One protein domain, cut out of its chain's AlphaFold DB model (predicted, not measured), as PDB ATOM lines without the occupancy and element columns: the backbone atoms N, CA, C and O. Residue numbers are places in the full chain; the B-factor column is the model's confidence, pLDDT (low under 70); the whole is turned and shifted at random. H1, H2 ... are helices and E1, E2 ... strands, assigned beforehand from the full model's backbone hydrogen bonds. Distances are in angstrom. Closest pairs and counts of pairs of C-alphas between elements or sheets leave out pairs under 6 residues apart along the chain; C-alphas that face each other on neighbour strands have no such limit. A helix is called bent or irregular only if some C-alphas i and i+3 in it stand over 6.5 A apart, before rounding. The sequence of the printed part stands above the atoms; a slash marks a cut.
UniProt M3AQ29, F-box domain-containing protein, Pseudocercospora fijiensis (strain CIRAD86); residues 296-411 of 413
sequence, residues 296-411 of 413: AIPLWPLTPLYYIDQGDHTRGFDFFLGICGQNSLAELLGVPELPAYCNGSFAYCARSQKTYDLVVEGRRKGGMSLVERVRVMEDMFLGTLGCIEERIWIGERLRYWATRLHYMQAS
ATOM      1  N   ALA A 296     161.756  45.851 111.774       70.56
ATOM      2  CA  ALA A 296     162.314  44.603 111.286       70.56
ATOM      3  C   ALA A 296     163.566  44.231 112.089       70.56
ATOM      4  O   ALA A 296     164.436  45.065 112.352       70.56
ATOM      5  N   ILE A 297     163.670  42.951 112.446       73.75
ATOM      6  CA  ILE A 297     164.868  42.413 113.084       73.75
ATOM      7  C   ILE A 297     166.045  42.590 112.125       73.75
ATOM      8  O   ILE A 297     165.944  42.200 110.956       73.75
ATOM      9  N   PRO A 298     167.175  43.144 112.591       80.31
ATOM     10  CA  PRO A 298     168.364  43.213 111.765       80.31
ATOM     11  C   PRO A 298     168.810  41.797 111.382       80.31
ATOM     12  O   PRO A 298     169.096  40.968 112.241       80.31
ATOM     13  N   LEU A 299     168.899  41.529 110.079       85.81
ATOM     14  CA  LEU A 299     169.270  40.211 109.548       85.81
ATOM     15  C   LEU A 299     170.716  39.804 109.890       85.81
ATOM     16  O   LEU A 299     171.044  38.621 109.878       85.81
ATOM     17  N   TRP A 300     171.584  40.777 110.184       92.38
ATOM     18  CA  TRP A 300     173.035  40.588 110.260       92.38
ATOM     19  C   TRP A 300     173.642  41.205 111.537       92.38
ATOM     20  O   TRP A 300     174.371  42.200 111.450       92.38
ATOM     21  N   PRO A 301     173.342  40.663 112.732       93.12
ATOM     22  CA  PRO A 301     173.902  41.164 113.985       93.12
ATOM     23  C   PRO A 301     175.408  40.871 114.074       93.12
ATOM     24  O   PRO A 301     175.848  39.725 113.989       93.12
ATOM     25  N   LEU A 302     176.213  41.914 114.260       94.88
ATOM     26  CA  LEU A 302     177.658  41.803 114.474       94.88
ATOM     27  C   LEU A 302     177.972  41.548 115.950       94.88
ATOM     28  O   LEU A 302     178.819  40.708 116.249       94.88
ATOM     29  N   THR A 303     177.253  42.218 116.856       93.88
ATOM     30  CA  THR A 303     177.327  41.983 118.305       93.88
ATOM     31  C   THR A 303     176.084  41.266 118.837       93.88
ATOM     32  O   THR A 303     175.049  41.264 118.166       93.88
ATOM     33  N   PRO A 304     176.165  40.607 120.012       90.06
ATOM     34  CA  PRO A 304     175.020  39.919 120.592       90.06
ATOM     35  C   PRO A 304     173.846  40.865 120.842       90.06
ATOM     36  O   PRO A 304     174.027  41.963 121.374       90.06
ATOM     37  N   LEU A 305     172.651  40.392 120.496       85.00
ATOM     38  CA  LEU A 305     171.377  41.054 120.761       85.00
ATOM     39  C   LEU A 305     170.536  40.126 121.649       85.00
ATOM     40  O   LEU A 305     170.366  38.951 121.323       85.00
ATOM     41  N   TYR A 306     170.041  40.635 122.775       75.31
ATOM     42  CA  TYR A 306     169.301  39.831 123.752       75.31
ATOM     43  C   TYR A 306     167.826  39.893 123.418       75.31
ATOM     44  O   TYR A 306     167.266  40.977 123.524       75.31
ATOM     45  N   TYR A 307     167.190  38.782 123.050       69.50
ATOM     46  CA  TYR A 307     165.742  38.781 122.860       69.50
ATOM     47  C   TYR A 307     165.022  38.089 124.008       69.50
ATOM     48  O   TYR A 307     165.579  37.271 124.735       69.50
ATOM     49  N   ILE A 308     163.772  38.497 124.193       61.69
ATOM     50  CA  ILE A 308     162.882  37.945 125.204       61.69
ATOM     51  C   ILE A 308     161.936  37.021 124.463       61.69
ATOM     52  O   ILE A 308     161.117  37.491 123.664       61.69
ATOM     53  N   ASP A 309     162.109  35.721 124.691       62.06
ATOM     54  CA  ASP A 309     161.195  34.705 124.192       62.06
ATOM     55  C   ASP A 309     159.807  34.925 124.820       62.06
ATOM     56  O   ASP A 309     159.677  35.168 126.022       62.06
ATOM     57  N   GLN A 310     158.772  34.915 123.980       57.19
ATOM     58  CA  GLN A 310     157.381  35.102 124.393       57.19
ATOM     59  C   GLN A 310     156.803  33.834 125.045       57.19
ATOM     60  O   GLN A 310     155.794  33.929 125.742       57.19
ATOM     61  N   GLY A 311     157.416  32.665 124.821       54.41
ATOM     62  CA  GLY A 311     156.807  31.372 125.135       54.41
ATOM     63  C   GLY A 311     156.936  30.892 126.581       54.41
ATOM     64  O   GLY A 311     156.133  30.065 127.009       54.41
ATOM     65  N   ASP A 312     157.920  31.368 127.347       50.66
ATOM     66  CA  ASP A 312     158.179  30.815 128.677       50.66
ATOM     67  C   ASP A 312     158.975  31.805 129.544       50.66
ATOM     68  O   ASP A 312     160.198  31.869 129.473       50.66
ATOM     69  N   HIS A 313     158.301  32.568 130.416       52.59
ATOM     70  CA  HIS A 313     158.966  33.464 131.380       52.59
ATOM     71  C   HIS A 313     159.943  32.736 132.327       52.59
ATOM     72  O   HIS A 313     160.656  33.385 133.093       52.59
ATOM     73  N   THR A 314     159.968  31.397 132.300       51.16
ATOM     74  CA  THR A 314     160.890  30.570 133.083       51.16
ATOM     75  C   THR A 314     162.131  30.113 132.312       51.16
ATOM     76  O   THR A 314     163.093  29.664 132.940       51.16
ATOM     77  N   ARG A 315     162.168  30.261 130.979       47.38
ATOM     78  CA  ARG A 315     163.341  29.928 130.155       47.38
ATOM     79  C   ARG A 315     164.071  31.212 129.783       47.38
ATOM     80  O   ARG A 315     163.460  32.208 129.425       47.38
ATOM     81  N   GLY A 316     165.383  31.209 130.004       55.50
ATOM     82  CA  GLY A 316     166.226  32.402 129.983       55.50
ATOM     83  C   GLY A 316     166.200  33.186 128.669       55.50
ATOM     84  O   GLY A 316     165.668  32.745 127.660       55.50
ATOM     85  N   PHE A 317     166.822  34.365 128.692       53.69
ATOM     86  CA  PHE A 317     167.054  35.170 127.496       53.69
ATOM     87  C   PHE A 317     167.752  34.330 126.429       53.69
ATOM     88  O   PHE A 317     168.887  33.890 126.623       53.69
ATOM     89  N   ASP A 318     167.088  34.136 125.298       57.44
ATOM     90  CA  ASP A 318     167.750  33.592 124.135       57.44
ATOM     91  C   ASP A 318     168.589  34.693 123.472       57.44
ATOM     92  O   ASP A 318     168.215  35.868 123.358       57.44
ATOM     93  N   PHE A 319     169.772  34.302 123.015       61.34
ATOM     94  CA  PHE A 319     170.729  35.215 122.415       61.34
ATOM     95  C   PHE A 319     170.649  35.099 120.898       61.34
ATOM     96  O   PHE A 319     170.901  34.032 120.326       61.34
ATOM     97  N   PHE A 320     170.412  36.217 120.206       66.88
ATOM     98  CA  PHE A 320     170.919  36.311 118.844       66.88
ATOM     99  C   PHE A 320     172.439  36.344 118.950       66.88
ATOM    100  O   PHE A 320     173.030  37.336 119.383       66.88
ATOM    101  N   LEU A 321     173.058  35.217 118.592       77.25
ATOM    102  CA  LEU A 321     174.504  35.066 118.533       77.25
ATOM    103  C   LEU A 321     175.048  36.047 117.490       77.25
ATOM    104  O   LEU A 321     175.066  35.757 116.295       77.25
ATOM    105  N   GLY A 322     175.469  37.224 117.951       86.94
ATOM    106  CA  GLY A 322     176.338  38.090 117.170       86.94
ATOM    107  C   GLY A 322     177.643  37.366 116.852       86.94
ATOM    108  O   GLY A 322     178.038  36.427 117.550       86.94
ATOM    109  N   ILE A 323     178.332  37.798 115.798       93.12
ATOM    110  CA  ILE A 323     179.596  37.171 115.395       93.12
ATOM    111  C   ILE A 323     180.664  37.348 116.476       93.12
ATOM    112  O   ILE A 323     181.488  36.452 116.656       93.12
ATOM    113  N   CYS A 324     180.705  38.480 117.176       93.81
ATOM    114  CA  CYS A 324     181.710  38.740 118.204       93.81
ATOM    115  C   CYS A 324     181.214  39.735 119.263       93.81
ATOM    116  O   CYS A 324     180.245  40.457 119.056       93.81
ATOM    117  N   GLY A 325     181.869  39.766 120.426       93.06
ATOM    118  CA  GLY A 325     181.593  40.781 121.444       93.06
ATOM    119  C   GLY A 325     181.995  42.182 120.974       93.06
ATOM    120  O   GLY A 325     182.807  42.328 120.061       93.06
ATOM    121  N   GLN A 326     181.463  43.217 121.625       93.56
ATOM    122  CA  GLN A 326     181.742  44.615 121.276       93.56
ATOM    123  C   GLN A 326     183.243  44.942 121.280       93.56
ATOM    124  O   GLN A 326     183.724  45.570 120.343       93.56
ATOM    125  N   ASN A 327     183.990  44.455 122.273       94.69
ATOM    126  CA  ASN A 327     185.435  44.691 122.370       94.69
ATOM    127  C   ASN A 327     186.193  44.025 121.216       94.69
ATOM    128  O   ASN A 327     187.026  44.656 120.576       94.69
ATOM    129  N   SER A 328     185.845  42.778 120.889       95.81
ATOM    130  CA  SER A 328     186.432  42.071 119.746       95.81
ATOM    131  C   SER A 328     186.083  42.740 118.416       95.81
ATOM    132  O   SER A 328     186.890  42.724 117.491       95.81
ATOM    133  N   LEU A 329     184.887  43.327 118.294       96.62
ATOM    134  CA  LEU A 329     184.517  44.101 117.113       96.62
ATOM    135  C   LEU A 329     185.313  45.412 117.033       96.62
ATOM    136  O   LEU A 329     185.798  45.742 115.957       96.62
ATOM    137  N   ALA A 330     185.490  46.128 118.149       96.94
ATOM    138  CA  ALA A 330     186.302  47.346 118.213       96.94
ATOM    139  C   ALA A 330     187.759  47.078 117.802       96.94
ATOM    140  O   ALA A 330     188.295  47.768 116.933       96.94
ATOM    141  N   GLU A 331     188.352  46.006 118.336       97.12
ATOM    142  CA  GLU A 331     189.698  45.544 117.987       97.12
ATOM    143  C   GLU A 331     189.814  45.209 116.493       97.12
ATOM    144  O   GLU A 331     190.713  45.699 115.804       97.12
ATOM    145  N   LEU A 332     188.862  44.437 115.956       97.38
ATOM    146  CA  LEU A 332     188.841  44.068 114.540       97.38
ATOM    147  C   LEU A 332     188.750  45.305 113.628       97.38
ATOM    148  O   LEU A 332     189.436  45.391 112.600       97.38
ATOM    149  N   LEU A 333     187.926  46.271 114.038       96.88
ATOM    150  CA  LEU A 333     187.747  47.557 113.374       96.88
ATOM    151  C   LEU A 333     188.912  48.520 113.599       96.88
ATOM    152  O   LEU A 333     188.937  49.549 112.937       96.88
ATOM    153  N   GLY A 334     189.871  48.205 114.473       96.12
ATOM    154  CA  GLY A 334     190.998  49.075 114.798       96.12
ATOM    155  C   GLY A 334     190.574  50.414 115.398       96.12
ATOM    156  O   GLY A 334     191.168  51.433 115.051       96.12
ATOM    157  N   VAL A 335     189.528  50.418 116.226       96.31
ATOM    158  CA  VAL A 335     189.068  51.582 117.003       96.31
ATOM    159  C   VAL A 335     189.250  51.291 118.497       96.31
ATOM    160  O   VAL A 335     189.182  50.126 118.885       96.31
ATOM    161  N   PRO A 336     189.504  52.308 119.345       94.69
ATOM    162  CA  PRO A 336     189.845  52.083 120.753       94.69
ATOM    163  C   PRO A 336     188.714  51.396 121.524       94.69
ATOM    164  O   PRO A 336     188.942  50.450 122.270       94.69
ATOM    165  N   GLU A 337     187.488  51.854 121.306       95.12
ATOM    166  CA  GLU A 337     186.278  51.291 121.882       95.12
ATOM    167  C   GLU A 337     185.140  51.582 120.911       95.12
ATOM    168  O   GLU A 337     185.169  52.601 120.230       95.12
ATOM    169  N   LEU A 338     184.136  50.715 120.819       92.94
ATOM    170  CA  LEU A 338     182.879  51.104 120.182       92.94
ATOM    171  C   LEU A 338     182.011  51.831 121.208       92.94
ATOM    172  O   LEU A 338     182.018  51.413 122.362       92.94
ATOM    173  N   PRO A 339     181.215  52.840 120.819       88.75
ATOM    174  CA  PRO A 339     180.331  53.526 121.754       88.75
ATOM    175  C   PRO A 339     179.478  52.527 122.546       88.75
ATOM    176  O   PRO A 339     178.756  51.709 121.962       88.75
ATOM    177  N   ALA A 340     179.613  52.570 123.872       81.62
ATOM    178  CA  ALA A 340     178.886  51.702 124.782       81.62
ATOM    179  C   ALA A 340     177.376  51.886 124.609       81.62
ATOM    180  O   ALA A 340     176.867  53.002 124.501       81.62
ATOM    181  N   TYR A 341     176.657  50.772 124.600       78.12
ATOM    182  CA  TYR A 341     175.204  50.755 124.620       78.12
ATOM    183  C   TYR A 341     174.715  49.918 125.798       78.12
ATOM    184  O   TYR A 341     175.456  49.110 126.353       78.12
ATOM    185  N   CYS A 342     173.459  50.114 126.201       64.38
ATOM    186  CA  CYS A 342     172.879  49.370 127.317       64.38
ATOM    187  C   CYS A 342     172.951  47.868 127.064       64.38
ATOM    188  O   CYS A 342     172.343  47.400 126.097       64.38
ATOM    189  N   ASN A 343     173.675  47.163 127.944       65.50
ATOM    190  CA  ASN A 343     173.926  45.721 127.959       65.50
ATOM    191  C   ASN A 343     172.782  44.922 127.321       65.50
ATOM    192  O   ASN A 343     171.798  44.579 127.970       65.50
ATOM    193  N   GLY A 344     172.916  44.662 126.020       68.12
ATOM    194  CA  GLY A 344     172.044  43.759 125.283       68.12
ATOM    195  C   GLY A 344     170.778  44.306 124.634       68.12
ATOM    196  O   GLY A 344     170.186  43.612 123.810       68.12
ATOM    197  N   SER A 345     170.377  45.541 124.934       74.44
ATOM    198  CA  SER A 345     169.162  46.151 124.352       74.44
ATOM    199  C   SER A 345     169.349  46.636 122.907       74.44
ATOM    200  O   SER A 345     168.383  46.973 122.207       74.44
ATOM    201  N   PHE A 346     170.603  46.720 122.476       84.75
ATOM    202  CA  PHE A 346     171.034  47.149 121.154       84.75
ATOM    203  C   PHE A 346     172.108  46.183 120.650       84.75
ATOM    204  O   PHE A 346     172.694  45.432 121.427       84.75
ATOM    205  N   ALA A 347     172.367  46.208 119.350       90.88
ATOM    206  CA  ALA A 347     173.497  45.507 118.762       90.88
ATOM    207  C   ALA A 347     174.012  46.275 117.555       90.88
ATOM    208  O   ALA A 347     173.235  46.859 116.801       90.88
ATOM    209  N   TYR A 348     175.315  46.233 117.320       93.38
ATOM    210  CA  TYR A 348     175.857  46.656 116.040       93.38
ATOM    211  C   TYR A 348     175.451  45.642 114.982       93.38
ATOM    212  O   TYR A 348     175.617  44.438 115.171       93.38
ATOM    213  N   CYS A 349     174.894  46.128 113.882       94.06
ATOM    214  CA  CYS A 349     174.383  45.303 112.797       94.06
ATOM    215  C   CYS A 349     174.963  45.771 111.467       94.06
ATOM    216  O   CYS A 349     175.200  46.964 111.265       94.06
ATOM    217  N   ALA A 350     175.157  44.835 110.545       95.00
ATOM    218  CA  ALA A 350     175.498  45.135 109.164       95.00
ATOM    219  C   ALA A 350     174.222  45.340 108.336       95.00
ATOM    220  O   ALA A 350     173.254  44.589 108.467       95.00
ATOM    221  N   ARG A 351     174.201  46.342 107.450       92.12
ATOM    222  CA  ARG A 351     173.069  46.528 106.520       92.12
ATOM    223  C   ARG A 351     173.046  45.474 105.418       92.12
ATOM    224  O   ARG A 351     171.987  45.207 104.859       92.12
ATOM    225  N   SER A 352     174.197  44.892 105.088       94.00
ATOM    226  CA  SER A 352     174.323  43.906 104.019       94.00
ATOM    227  C   SER A 352     175.029  42.629 104.467       94.00
ATOM    228  O   SER A 352     175.975  42.663 105.255       94.00
ATOM    229  N   GLN A 353     174.626  41.507 103.862       95.00
ATOM    230  CA  GLN A 353     175.295  40.211 104.008       95.00
ATOM    231  C   GLN A 353     176.793  40.308 103.728       95.00
ATOM    232  O   GLN A 353     177.617  39.796 104.474       95.00
ATOM    233  N   LYS A 354     177.163  41.049 102.681       95.69
ATOM    234  CA  LYS A 354     178.560  41.224 102.292       95.69
ATOM    235  C   LYS A 354     179.412  41.830 103.410       95.69
ATOM    236  O   LYS A 354     180.562  41.441 103.574       95.69
ATOM    237  N   THR A 355     178.878  42.799 104.147       96.19
ATOM    238  CA  THR A 355     179.577  43.404 105.288       96.19
ATOM    239  C   THR A 355     179.693  42.425 106.449       96.19
ATOM    240  O   THR A 355     180.749  42.337 107.067       96.19
ATOM    241  N   TYR A 356     178.637  41.660 106.715       96.69
ATOM    242  CA  TYR A 356     178.663  40.598 107.716       96.69
ATOM    243  C   TYR A 356     179.744  39.555 107.402       96.69
ATOM    244  O   TYR A 356     180.583  39.261 108.251       96.69
ATOM    245  N   ASP A 357     179.794  39.073 106.160       96.81
ATOM    246  CA  ASP A 357     180.792  38.102 105.704       96.81
ATOM    247  C   ASP A 357     182.222  38.657 105.809       96.81
ATOM    248  O   ASP A 357     183.139  37.927 106.182       96.81
ATOM    249  N   LEU A 358     182.423  39.959 105.555       97.44
ATOM    250  CA  LEU A 358     183.718  40.620 105.761       97.44
ATOM    251  C   LEU A 358     184.160  40.593 107.230       97.44
ATOM    252  O   LEU A 358     185.342  40.390 107.496       97.44
ATOM    253  N   VAL A 359     183.237  40.772 108.179       97.62
ATOM    254  CA  VAL A 359     183.540  40.683 109.619       97.62
ATOM    255  C   VAL A 359     183.855  39.241 110.021       97.62
ATOM    256  O   VAL A 359     184.818  39.010 110.753       97.62
ATOM    257  N   VAL A 360     183.100  38.262 109.512       96.81
ATOM    258  CA  VAL A 360     183.378  36.830 109.732       96.81
ATOM    259  C   VAL A 360     184.774  36.466 109.226       96.81
ATOM    260  O   VAL A 360     185.557  35.846 109.947       96.81
ATOM    261  N   GLU A 361     185.104  36.880 108.006       97.75
ATOM    262  CA  GLU A 361     186.397  36.597 107.389       97.75
ATOM    263  C   GLU A 361     187.541  37.338 108.088       97.75
ATOM    264  O   GLU A 361     188.597  36.753 108.323       97.75
ATOM    265  N   GLY A 362     187.323  38.595 108.476       97.25
ATOM    266  CA  GLY A 362     188.280  39.367 109.264       97.25
ATOM    267  C   GLY A 362     188.592  38.687 110.595       97.25
ATOM    268  O   GLY A 362     189.757  38.540 110.962       97.25
ATOM    269  N   ARG A 363     187.562  38.182 111.284       96.69
ATOM    270  CA  ARG A 363     187.729  37.403 112.517       96.69
ATOM    271  C   ARG A 363     188.523  36.119 112.269       96.69
ATOM    272  O   ARG A 363     189.407  35.802 113.056       96.69
ATOM    273  N   ARG A 364     188.243  35.401 111.175       96.56
ATOM    274  CA  ARG A 364     188.972  34.178 110.794       96.56
ATOM    275  C   ARG A 364     190.448  34.448 110.492       96.56
ATOM    276  O   ARG A 364     191.294  33.633 110.845       96.56
ATOM    277  N   LYS A 365     190.752  35.580 109.852       97.31
ATOM    278  CA  LYS A 365     192.118  36.022 109.522       97.31
ATOM    279  C   LYS A 365     192.877  36.636 110.702       97.31
ATOM    280  O   LYS A 365     194.084  36.817 110.594       97.31
ATOM    281  N   GLY A 366     192.189  36.992 111.788       96.56
ATOM    282  CA  GLY A 366     192.771  37.750 112.900       96.56
ATOM    283  C   GLY A 366     192.991  39.236 112.588       96.56
ATOM    284  O   GLY A 366     193.782  39.891 113.257       96.56
ATOM    285  N   GLY A 367     192.326  39.784 111.566       95.62
ATOM    286  CA  GLY A 367     192.480  41.184 111.187       95.62
ATOM    287  C   GLY A 367     191.737  41.570 109.911       95.62
ATOM    288  O   GLY A 367     191.327  40.726 109.115       95.62
ATOM    289  N   MET A 368     191.581  42.877 109.713       97.50
ATOM    290  CA  MET A 368     190.995  43.483 108.516       97.50
ATOM    291  C   MET A 368     191.938  44.552 107.976       97.50
ATOM    292  O   MET A 368     192.572  45.276 108.749       97.50
ATOM    293  N   SER A 369     192.001  44.685 106.654       95.69
ATOM    294  CA  SER A 369     192.663  45.832 106.034       95.69
ATOM    295  C   SER A 369     191.924  47.130 106.381       95.69
ATOM    296  O   SER A 369     190.722  47.129 106.656       95.69
ATOM    297  N   LEU A 370     192.622  48.265 106.322       95.38
ATOM    298  CA  LEU A 370     192.036  49.567 106.655       95.38
ATOM    299  C   LEU A 370     190.811  49.898 105.778       95.38
ATOM    300  O   LEU A 370     189.811  50.414 106.267       95.38
ATOM    301  N   VAL A 371     190.840  49.497 104.504       94.62
ATOM    302  CA  VAL A 371     189.715  49.647 103.566       94.62
ATOM    303  C   VAL A 371     188.496  48.836 104.006       94.62
ATOM    304  O   VAL A 371     187.365  49.319 103.932       94.62
ATOM    305  N   GLU A 372     188.710  47.596 104.448       96.44
ATOM    306  CA  GLU A 372     187.635  46.726 104.922       96.44
ATOM    307  C   GLU A 372     187.031  47.257 106.224       96.44
ATOM    308  O   GLU A 372     185.808  47.286 106.333       96.44
ATOM    309  N   ARG A 373     187.856  47.750 107.158       97.44
ATOM    310  CA  ARG A 373     187.396  48.366 108.417       97.44
ATOM    311  C   ARG A 373     186.451  49.536 108.158       97.44
ATOM    312  O   ARG A 373     185.319  49.520 108.635       97.44
ATOM    313  N   VAL A 374     186.873  50.503 107.335       96.75
ATOM    314  CA  VAL A 374     186.035  51.666 106.990       96.75
ATOM    315  C   VAL A 374     184.753  51.218 106.297       96.75
ATOM    316  O   VAL A 374     183.668  51.661 106.657       96.75
ATOM    317  N   ARG A 375     184.850  50.282 105.346       95.81
ATOM    318  CA  ARG A 375     183.673  49.756 104.647       95.81
ATOM    319  C   ARG A 375     182.668  49.110 105.601       95.81
ATOM    320  O   ARG A 375     181.466  49.275 105.391       95.81
ATOM    321  N   VAL A 376     183.143  48.359 106.597       96.94
ATOM    322  CA  VAL A 376     182.270  47.779 107.620       96.94
ATOM    323  C   VAL A 376     181.601  48.886 108.418       96.94
ATOM    324  O   VAL A 376     180.382  48.861 108.542       96.94
ATOM    325  N   MET A 377     182.353  49.881 108.889       96.75
ATOM    326  CA  MET A 377     181.809  50.978 109.697       96.75
ATOM    327  C   MET A 377     180.774  51.825 108.943       96.75
ATOM    328  O   MET A 377     179.752  52.184 109.524       96.75
ATOM    329  N   GLU A 378     180.975  52.081 107.649       95.75
ATOM    330  CA  GLU A 378     179.997  52.776 106.795       95.75
ATOM    331  C   GLU A 378     178.674  52.013 106.665       95.75
ATOM    332  O   GLU A 378     177.597  52.606 106.591       95.75
ATOM    333  N   ASP A 379     178.745  50.683 106.591       95.75
ATOM    334  CA  ASP A 379     177.572  49.819 106.442       95.75
ATOM    335  C   ASP A 379     177.013  49.341 107.790       95.75
ATOM    336  O   ASP A 379     175.998  48.643 107.828       95.75
ATOM    337  N   MET A 380     177.660  49.722 108.891       95.06
ATOM    338  CA  MET A 380     177.254  49.389 110.245       95.06
ATOM    339  C   MET A 380     176.227  50.394 110.761       95.06
ATOM    340  O   MET A 380     176.310  51.605 110.530       95.06
ATOM    341  N   PHE A 381     175.245  49.892 111.494       92.31
ATOM    342  CA  PHE A 381     174.248  50.707 112.172       92.31
ATOM    343  C   PHE A 381     173.921  50.120 113.539       92.31
ATOM    344  O   PHE A 381     174.188  48.945 113.807       92.31
ATOM    345  N   LEU A 382     173.336  50.949 114.400       89.75
ATOM    346  CA  LEU A 382     172.825  50.491 115.679       89.75
ATOM    347  C   LEU A 382     171.464  49.828 115.458       89.75
ATOM    348  O   LEU A 382     170.454  50.485 115.206       89.75
ATOM    349  N   GLY A 383     171.480  48.505 115.512       86.44
ATOM    350  CA  GLY A 383     170.305  47.667 115.547       86.44
ATOM    351  C   GLY A 383     169.688  47.631 116.935       86.44
ATOM    352  O   GLY A 383     170.285  47.931 117.971       86.44
ATOM    353  N   THR A 384     168.429  47.266 116.915       78.81
ATOM    354  CA  THR A 384     167.454  47.458 117.963       78.81
ATOM    355  C   THR A 384     166.695  46.150 118.024       78.81
ATOM    356  O   THR A 384     166.413  45.588 116.966       78.81
ATOM    357  N   LEU A 385     166.397  45.641 119.223       69.75
ATOM    358  CA  LEU A 385     165.469  44.519 119.359       69.75
ATOM    359  C   LEU A 385     164.255  44.740 118.453       69.75
ATOM    360  O   LEU A 385     163.717  45.841 118.460       69.75
ATOM    361  N   GLY A 386     163.921  43.732 117.647       58.50
ATOM    362  CA  GLY A 386     162.753  43.653 116.763       58.50
ATOM    363  C   GLY A 386     161.921  42.420 117.143       58.50
ATOM    364  O   GLY A 386     162.462  41.485 117.736       58.50
ATOM    365  N   CYS A 387     160.611  42.437 116.890       44.97
ATOM    366  CA  CYS A 387     159.728  41.335 117.276       44.97
ATOM    367  C   CYS A 387     159.937  40.194 116.295       44.97
ATOM    368  O   CYS A 387     159.828  40.408 115.086       44.97
ATOM    369  N   ILE A 388     160.211  38.988 116.794       48.69
ATOM    370  CA  ILE A 388     160.051  37.797 115.968       48.69
ATOM    371  C   ILE A 388     158.556  37.497 116.010       48.69
ATOM    372  O   ILE A 388     158.076  36.900 116.967       48.69
ATOM    373  N   GLU A 389     157.797  37.896 114.990       48.84
ATOM    374  CA  GLU A 389     156.581  37.135 114.708       48.84
ATOM    375  C   GLU A 389     157.049  35.750 114.236       48.84
ATOM    376  O   GLU A 389     157.567  35.600 113.125       48.84
ATOM    377  N   GLU A 390     156.937  34.752 115.123       44.53
ATOM    378  CA  GLU A 390     157.480  33.384 114.998       44.53
ATOM    379  C   GLU A 390     157.280  32.748 113.614       44.53
ATOM    380  O   GLU A 390     158.093  31.942 113.157       44.53
ATOM    381  N   ARG A 391     156.212  33.127 112.908       42.47
ATOM    382  CA  ARG A 391     155.775  32.461 111.678       42.47
ATOM    383  C   ARG A 391     156.591  32.798 110.433       42.47
ATOM    384  O   ARG A 391     156.664  31.958 109.540       42.47
ATOM    385  N   ILE A 392     157.209  33.975 110.347       50.09
ATOM    386  CA  ILE A 392     157.914  34.394 109.118       50.09
ATOM    387  C   ILE A 392     159.408  34.041 109.189       50.09
ATOM    388  O   ILE A 392     160.020  33.686 108.183       50.09
ATOM    389  N   TRP A 393     159.993  34.053 110.388       47.25
ATOM    390  CA  TRP A 393     161.447  33.988 110.551       47.25
ATOM    391  C   TRP A 393     162.013  32.569 110.709       47.25
ATOM    392  O   TRP A 393     163.101  32.283 110.206       47.25
ATOM    393  N   ILE A 394     161.281  31.643 111.345       51.56
ATOM    394  CA  ILE A 394     161.732  30.245 111.501       51.56
ATOM    395  C   ILE A 394     161.909  29.580 110.126       51.56
ATOM    396  O   ILE A 394     162.886  28.866 109.909       51.56
ATOM    397  N   GLY A 395     161.032  29.880 109.163       52.31
ATOM    398  CA  GLY A 395     161.098  29.323 107.810       52.31
ATOM    399  C   GLY A 395     162.344  29.745 107.023       52.31
ATOM    400  O   GLY A 395     162.998  28.897 106.413       52.31
ATOM    401  N   GLU A 396     162.713  31.028 107.043       54.72
ATOM    402  CA  GLU A 396     163.908  31.513 106.334       54.72
ATOM    403  C   GLU A 396     165.207  31.129 107.045       54.72
ATOM    404  O   GLU A 396     166.195  30.782 106.393       54.72
ATOM    405  N   ARG A 397     165.202  31.097 108.382       54.44
ATOM    406  CA  ARG A 397     166.370  30.698 109.173       54.44
ATOM    407  C   ARG A 397     166.634  29.196 109.081       54.44
ATOM    408  O   ARG A 397     167.792  28.808 108.954       54.44
ATOM    409  N   LEU A 398     165.594  28.356 109.087       56.34
ATOM    410  CA  LEU A 398     165.738  26.923 108.812       56.34
ATOM    411  C   LEU A 398     166.253  26.690 107.396       56.34
ATOM    412  O   LEU A 398     167.133  25.856 107.226       56.34
ATOM    413  N   ARG A 399     165.801  27.458 106.395       60.03
ATOM    414  CA  ARG A 399     166.382  27.381 105.043       60.03
ATOM    415  C   ARG A 399     167.853  27.786 105.028       60.03
ATOM    416  O   ARG A 399     168.662  27.068 104.446       60.03
ATOM    417  N   TYR A 400     168.221  28.885 105.681       65.44
ATOM    418  CA  TYR A 400     169.613  29.338 105.766       65.44
ATOM    419  C   TYR A 400     170.518  28.324 106.489       65.44
ATOM    420  O   TYR A 400     171.566  27.950 105.960       65.44
ATOM    421  N   TRP A 401     170.110  27.832 107.663       62.72
ATOM    422  CA  TRP A 401     170.857  26.814 108.407       62.72
ATOM    423  C   TRP A 401     170.905  25.483 107.672       62.72
ATOM    424  O   TRP A 401     171.977  24.895 107.625       62.72
ATOM    425  N   ALA A 402     169.808  25.041 107.048       65.56
ATOM    426  CA  ALA A 402     169.798  23.840 106.218       65.56
ATOM    427  C   ALA A 402     170.782  23.978 105.052       65.56
ATOM    428  O   ALA A 402     171.586  23.081 104.831       65.56
ATOM    429  N   THR A 403     170.804  25.133 104.377       68.75
ATOM    430  CA  THR A 403     171.736  25.414 103.274       68.75
ATOM    431  C   THR A 403     173.183  25.394 103.769       68.75
ATOM    432  O   THR A 403     174.049  24.779 103.153       68.75
ATOM    433  N   ARG A 404     173.459  25.999 104.929       61.16
ATOM    434  CA  ARG A 404     174.801  26.052 105.519       61.16
ATOM    435  C   ARG A 404     175.282  24.697 106.049       61.16
ATOM    436  O   ARG A 404     176.448  24.366 105.858       61.16
ATOM    437  N   LEU A 405     174.405  23.908 106.671       65.50
ATOM    438  CA  LEU A 405     174.679  22.515 107.041       65.50
ATOM    439  C   LEU A 405     174.990  21.681 105.798       65.50
ATOM    440  O   LEU A 405     175.958  20.924 105.813       65.50
ATOM    441  N   HIS A 406     174.250  21.892 104.707       69.31
ATOM    442  CA  HIS A 406     174.510  21.206 103.448       69.31
ATOM    443  C   HIS A 406     175.880  21.578 102.861       69.31
ATOM    444  O   HIS A 406     176.637  20.690 102.481       69.31
ATOM    445  N   TYR A 407     176.255  22.863 102.878       58.66
ATOM    446  CA  TYR A 407     177.585  23.318 102.444       58.66
ATOM    447  C   TYR A 407     178.726  22.792 103.326       58.66
ATOM    448  O   TYR A 407     179.796  22.483 102.810       58.66
ATOM    449  N   MET A 408     178.517  22.667 104.641       52.47
ATOM    450  CA  MET A 408     179.534  22.105 105.540       52.47
ATOM    451  C   MET A 408     179.689  20.587 105.386       52.47
ATOM    452  O   MET A 408     180.782  20.075 105.608       52.47
ATOM    453  N   GLN A 409     178.635  19.871 104.987       65.94
ATOM    454  CA  GLN A 409     178.690  18.430 104.704       65.94
ATOM    455  C   GLN A 409     179.229  18.111 103.300       65.94
ATOM    456  O   GLN A 409     179.784  17.038 103.094       65.94
ATOM    457  N   ALA A 410     179.093  19.034 102.343       63.19
ATOM    458  CA  ALA A 410     179.521  18.848 100.956       63.19
ATOM    459  C   ALA A 410     180.993  19.207 100.684       63.19
ATOM    460  O   ALA A 410     181.427  19.111  99.541       63.19
ATOM    461  N   SER A 411     181.767  19.625 101.693       46.34
ATOM    462  CA  SER A 411     183.212  19.834 101.552       46.34
ATOM    463  C   SER A 411     183.942  18.530 101.896       46.34
ATOM    464  O   SER A 411     184.035  18.207 103.085       46.34
TER     465      SER A 411
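Overview. This is residues 296 to 411 of the 413 residues of the protein "F-box domain-containing protein" of Pseudocercospora fijiensis (strain CIRAD86) (UniProt M3AQ29). Three short helices, H1, H2 and H3, cluster at one end of an elongated body that spans 44 by 27 by 21 A without the free residues 398 to 411, and the two-stranded ribbon E3 and E4 runs from them toward the other end, where the loop of the hairpin E1 and E2 reaches out. The long last helix, H4, angles away from the body as an arm, and residues 398 to 411 stick out free. The printed part has 116 residues with four named helices and four named strands, in the order E1 E2 H1 E3 H2 H3 E4 H4, and the class is mixed, helices and strands. The two sheets, E1 - E2 and E3 - E4, are each antiparallel. The whole is compact, with a radius of gyration of the C-alphas of 15.2 A and spans of 43 by 41 by 22 A.

Arrangement. E1, residues 305 to 307, and E2, residues 318 to 320, form an antiparallel hairpin at 144 degrees, with N 307 and O 318 3.1 A apart. H1, residues 326 to 333, follows after a tight link. E3, residues 346 to 350, comes near E1 at the C-alphas of Leu 305 and Ala 347, their closest, 5.3 A apart. H2, residues 353 to 365, only just touches H1, with 3 pairs of C-alphas within 8 A, by its residues 359 to 363 alone; the closest are those of Leu 332 and Arg 363, 7.1 A, and the lines are about perpendicular at 87 degrees. H3, residues 370 to 379, touches H1 at a steep tilt of 51 degrees, opposite ways, the closest C-alphas being those of Leu 333 and Arg 373, 5.0 A. H2 and H3 form a helical hairpin: H2 touches H3 with residues 355 to 359 alone, opposite ways at a tilt of 36 degrees, only just steep, the closest C-alphas being those of Thr 355 and Val 376, 5.6 A. E4, residues 380 to 384, is antiparallel to E3, with N 383 and O 347 2.7 A apart and N 349 and O 381 2.9 A. H4, residues 390 to 409, touches no helix. Every O i to N i+4 pair is within hydrogen-bond range in H1, H2 and H3, and 13 of 16 are in H4.

Along the chain. E1 begins at C-alpha 305, (171.377, 41.054, 120.761). H2 is 18.2 A long, H3 14.5 A, E3 13.0 A and E4 12.6 A. H4, 27.9 A long, ends at C-alpha 409, (178.690, 18.430, 104.704); it is neither bent nor irregular, but only just: C-alphas 391 and 394 are 6.4 A apart.

Size, cuts and confidence. The C-alphas farthest apart are those of Thr 314 and Val 371, 45.5 A. The printed part has no cut, and the link from H1 to E3, residues 334 to 345, is long. Mean pLDDT of the printed part is 79.0; residues 307 to 320, 342 to 344 and 385 to 411 are under 70.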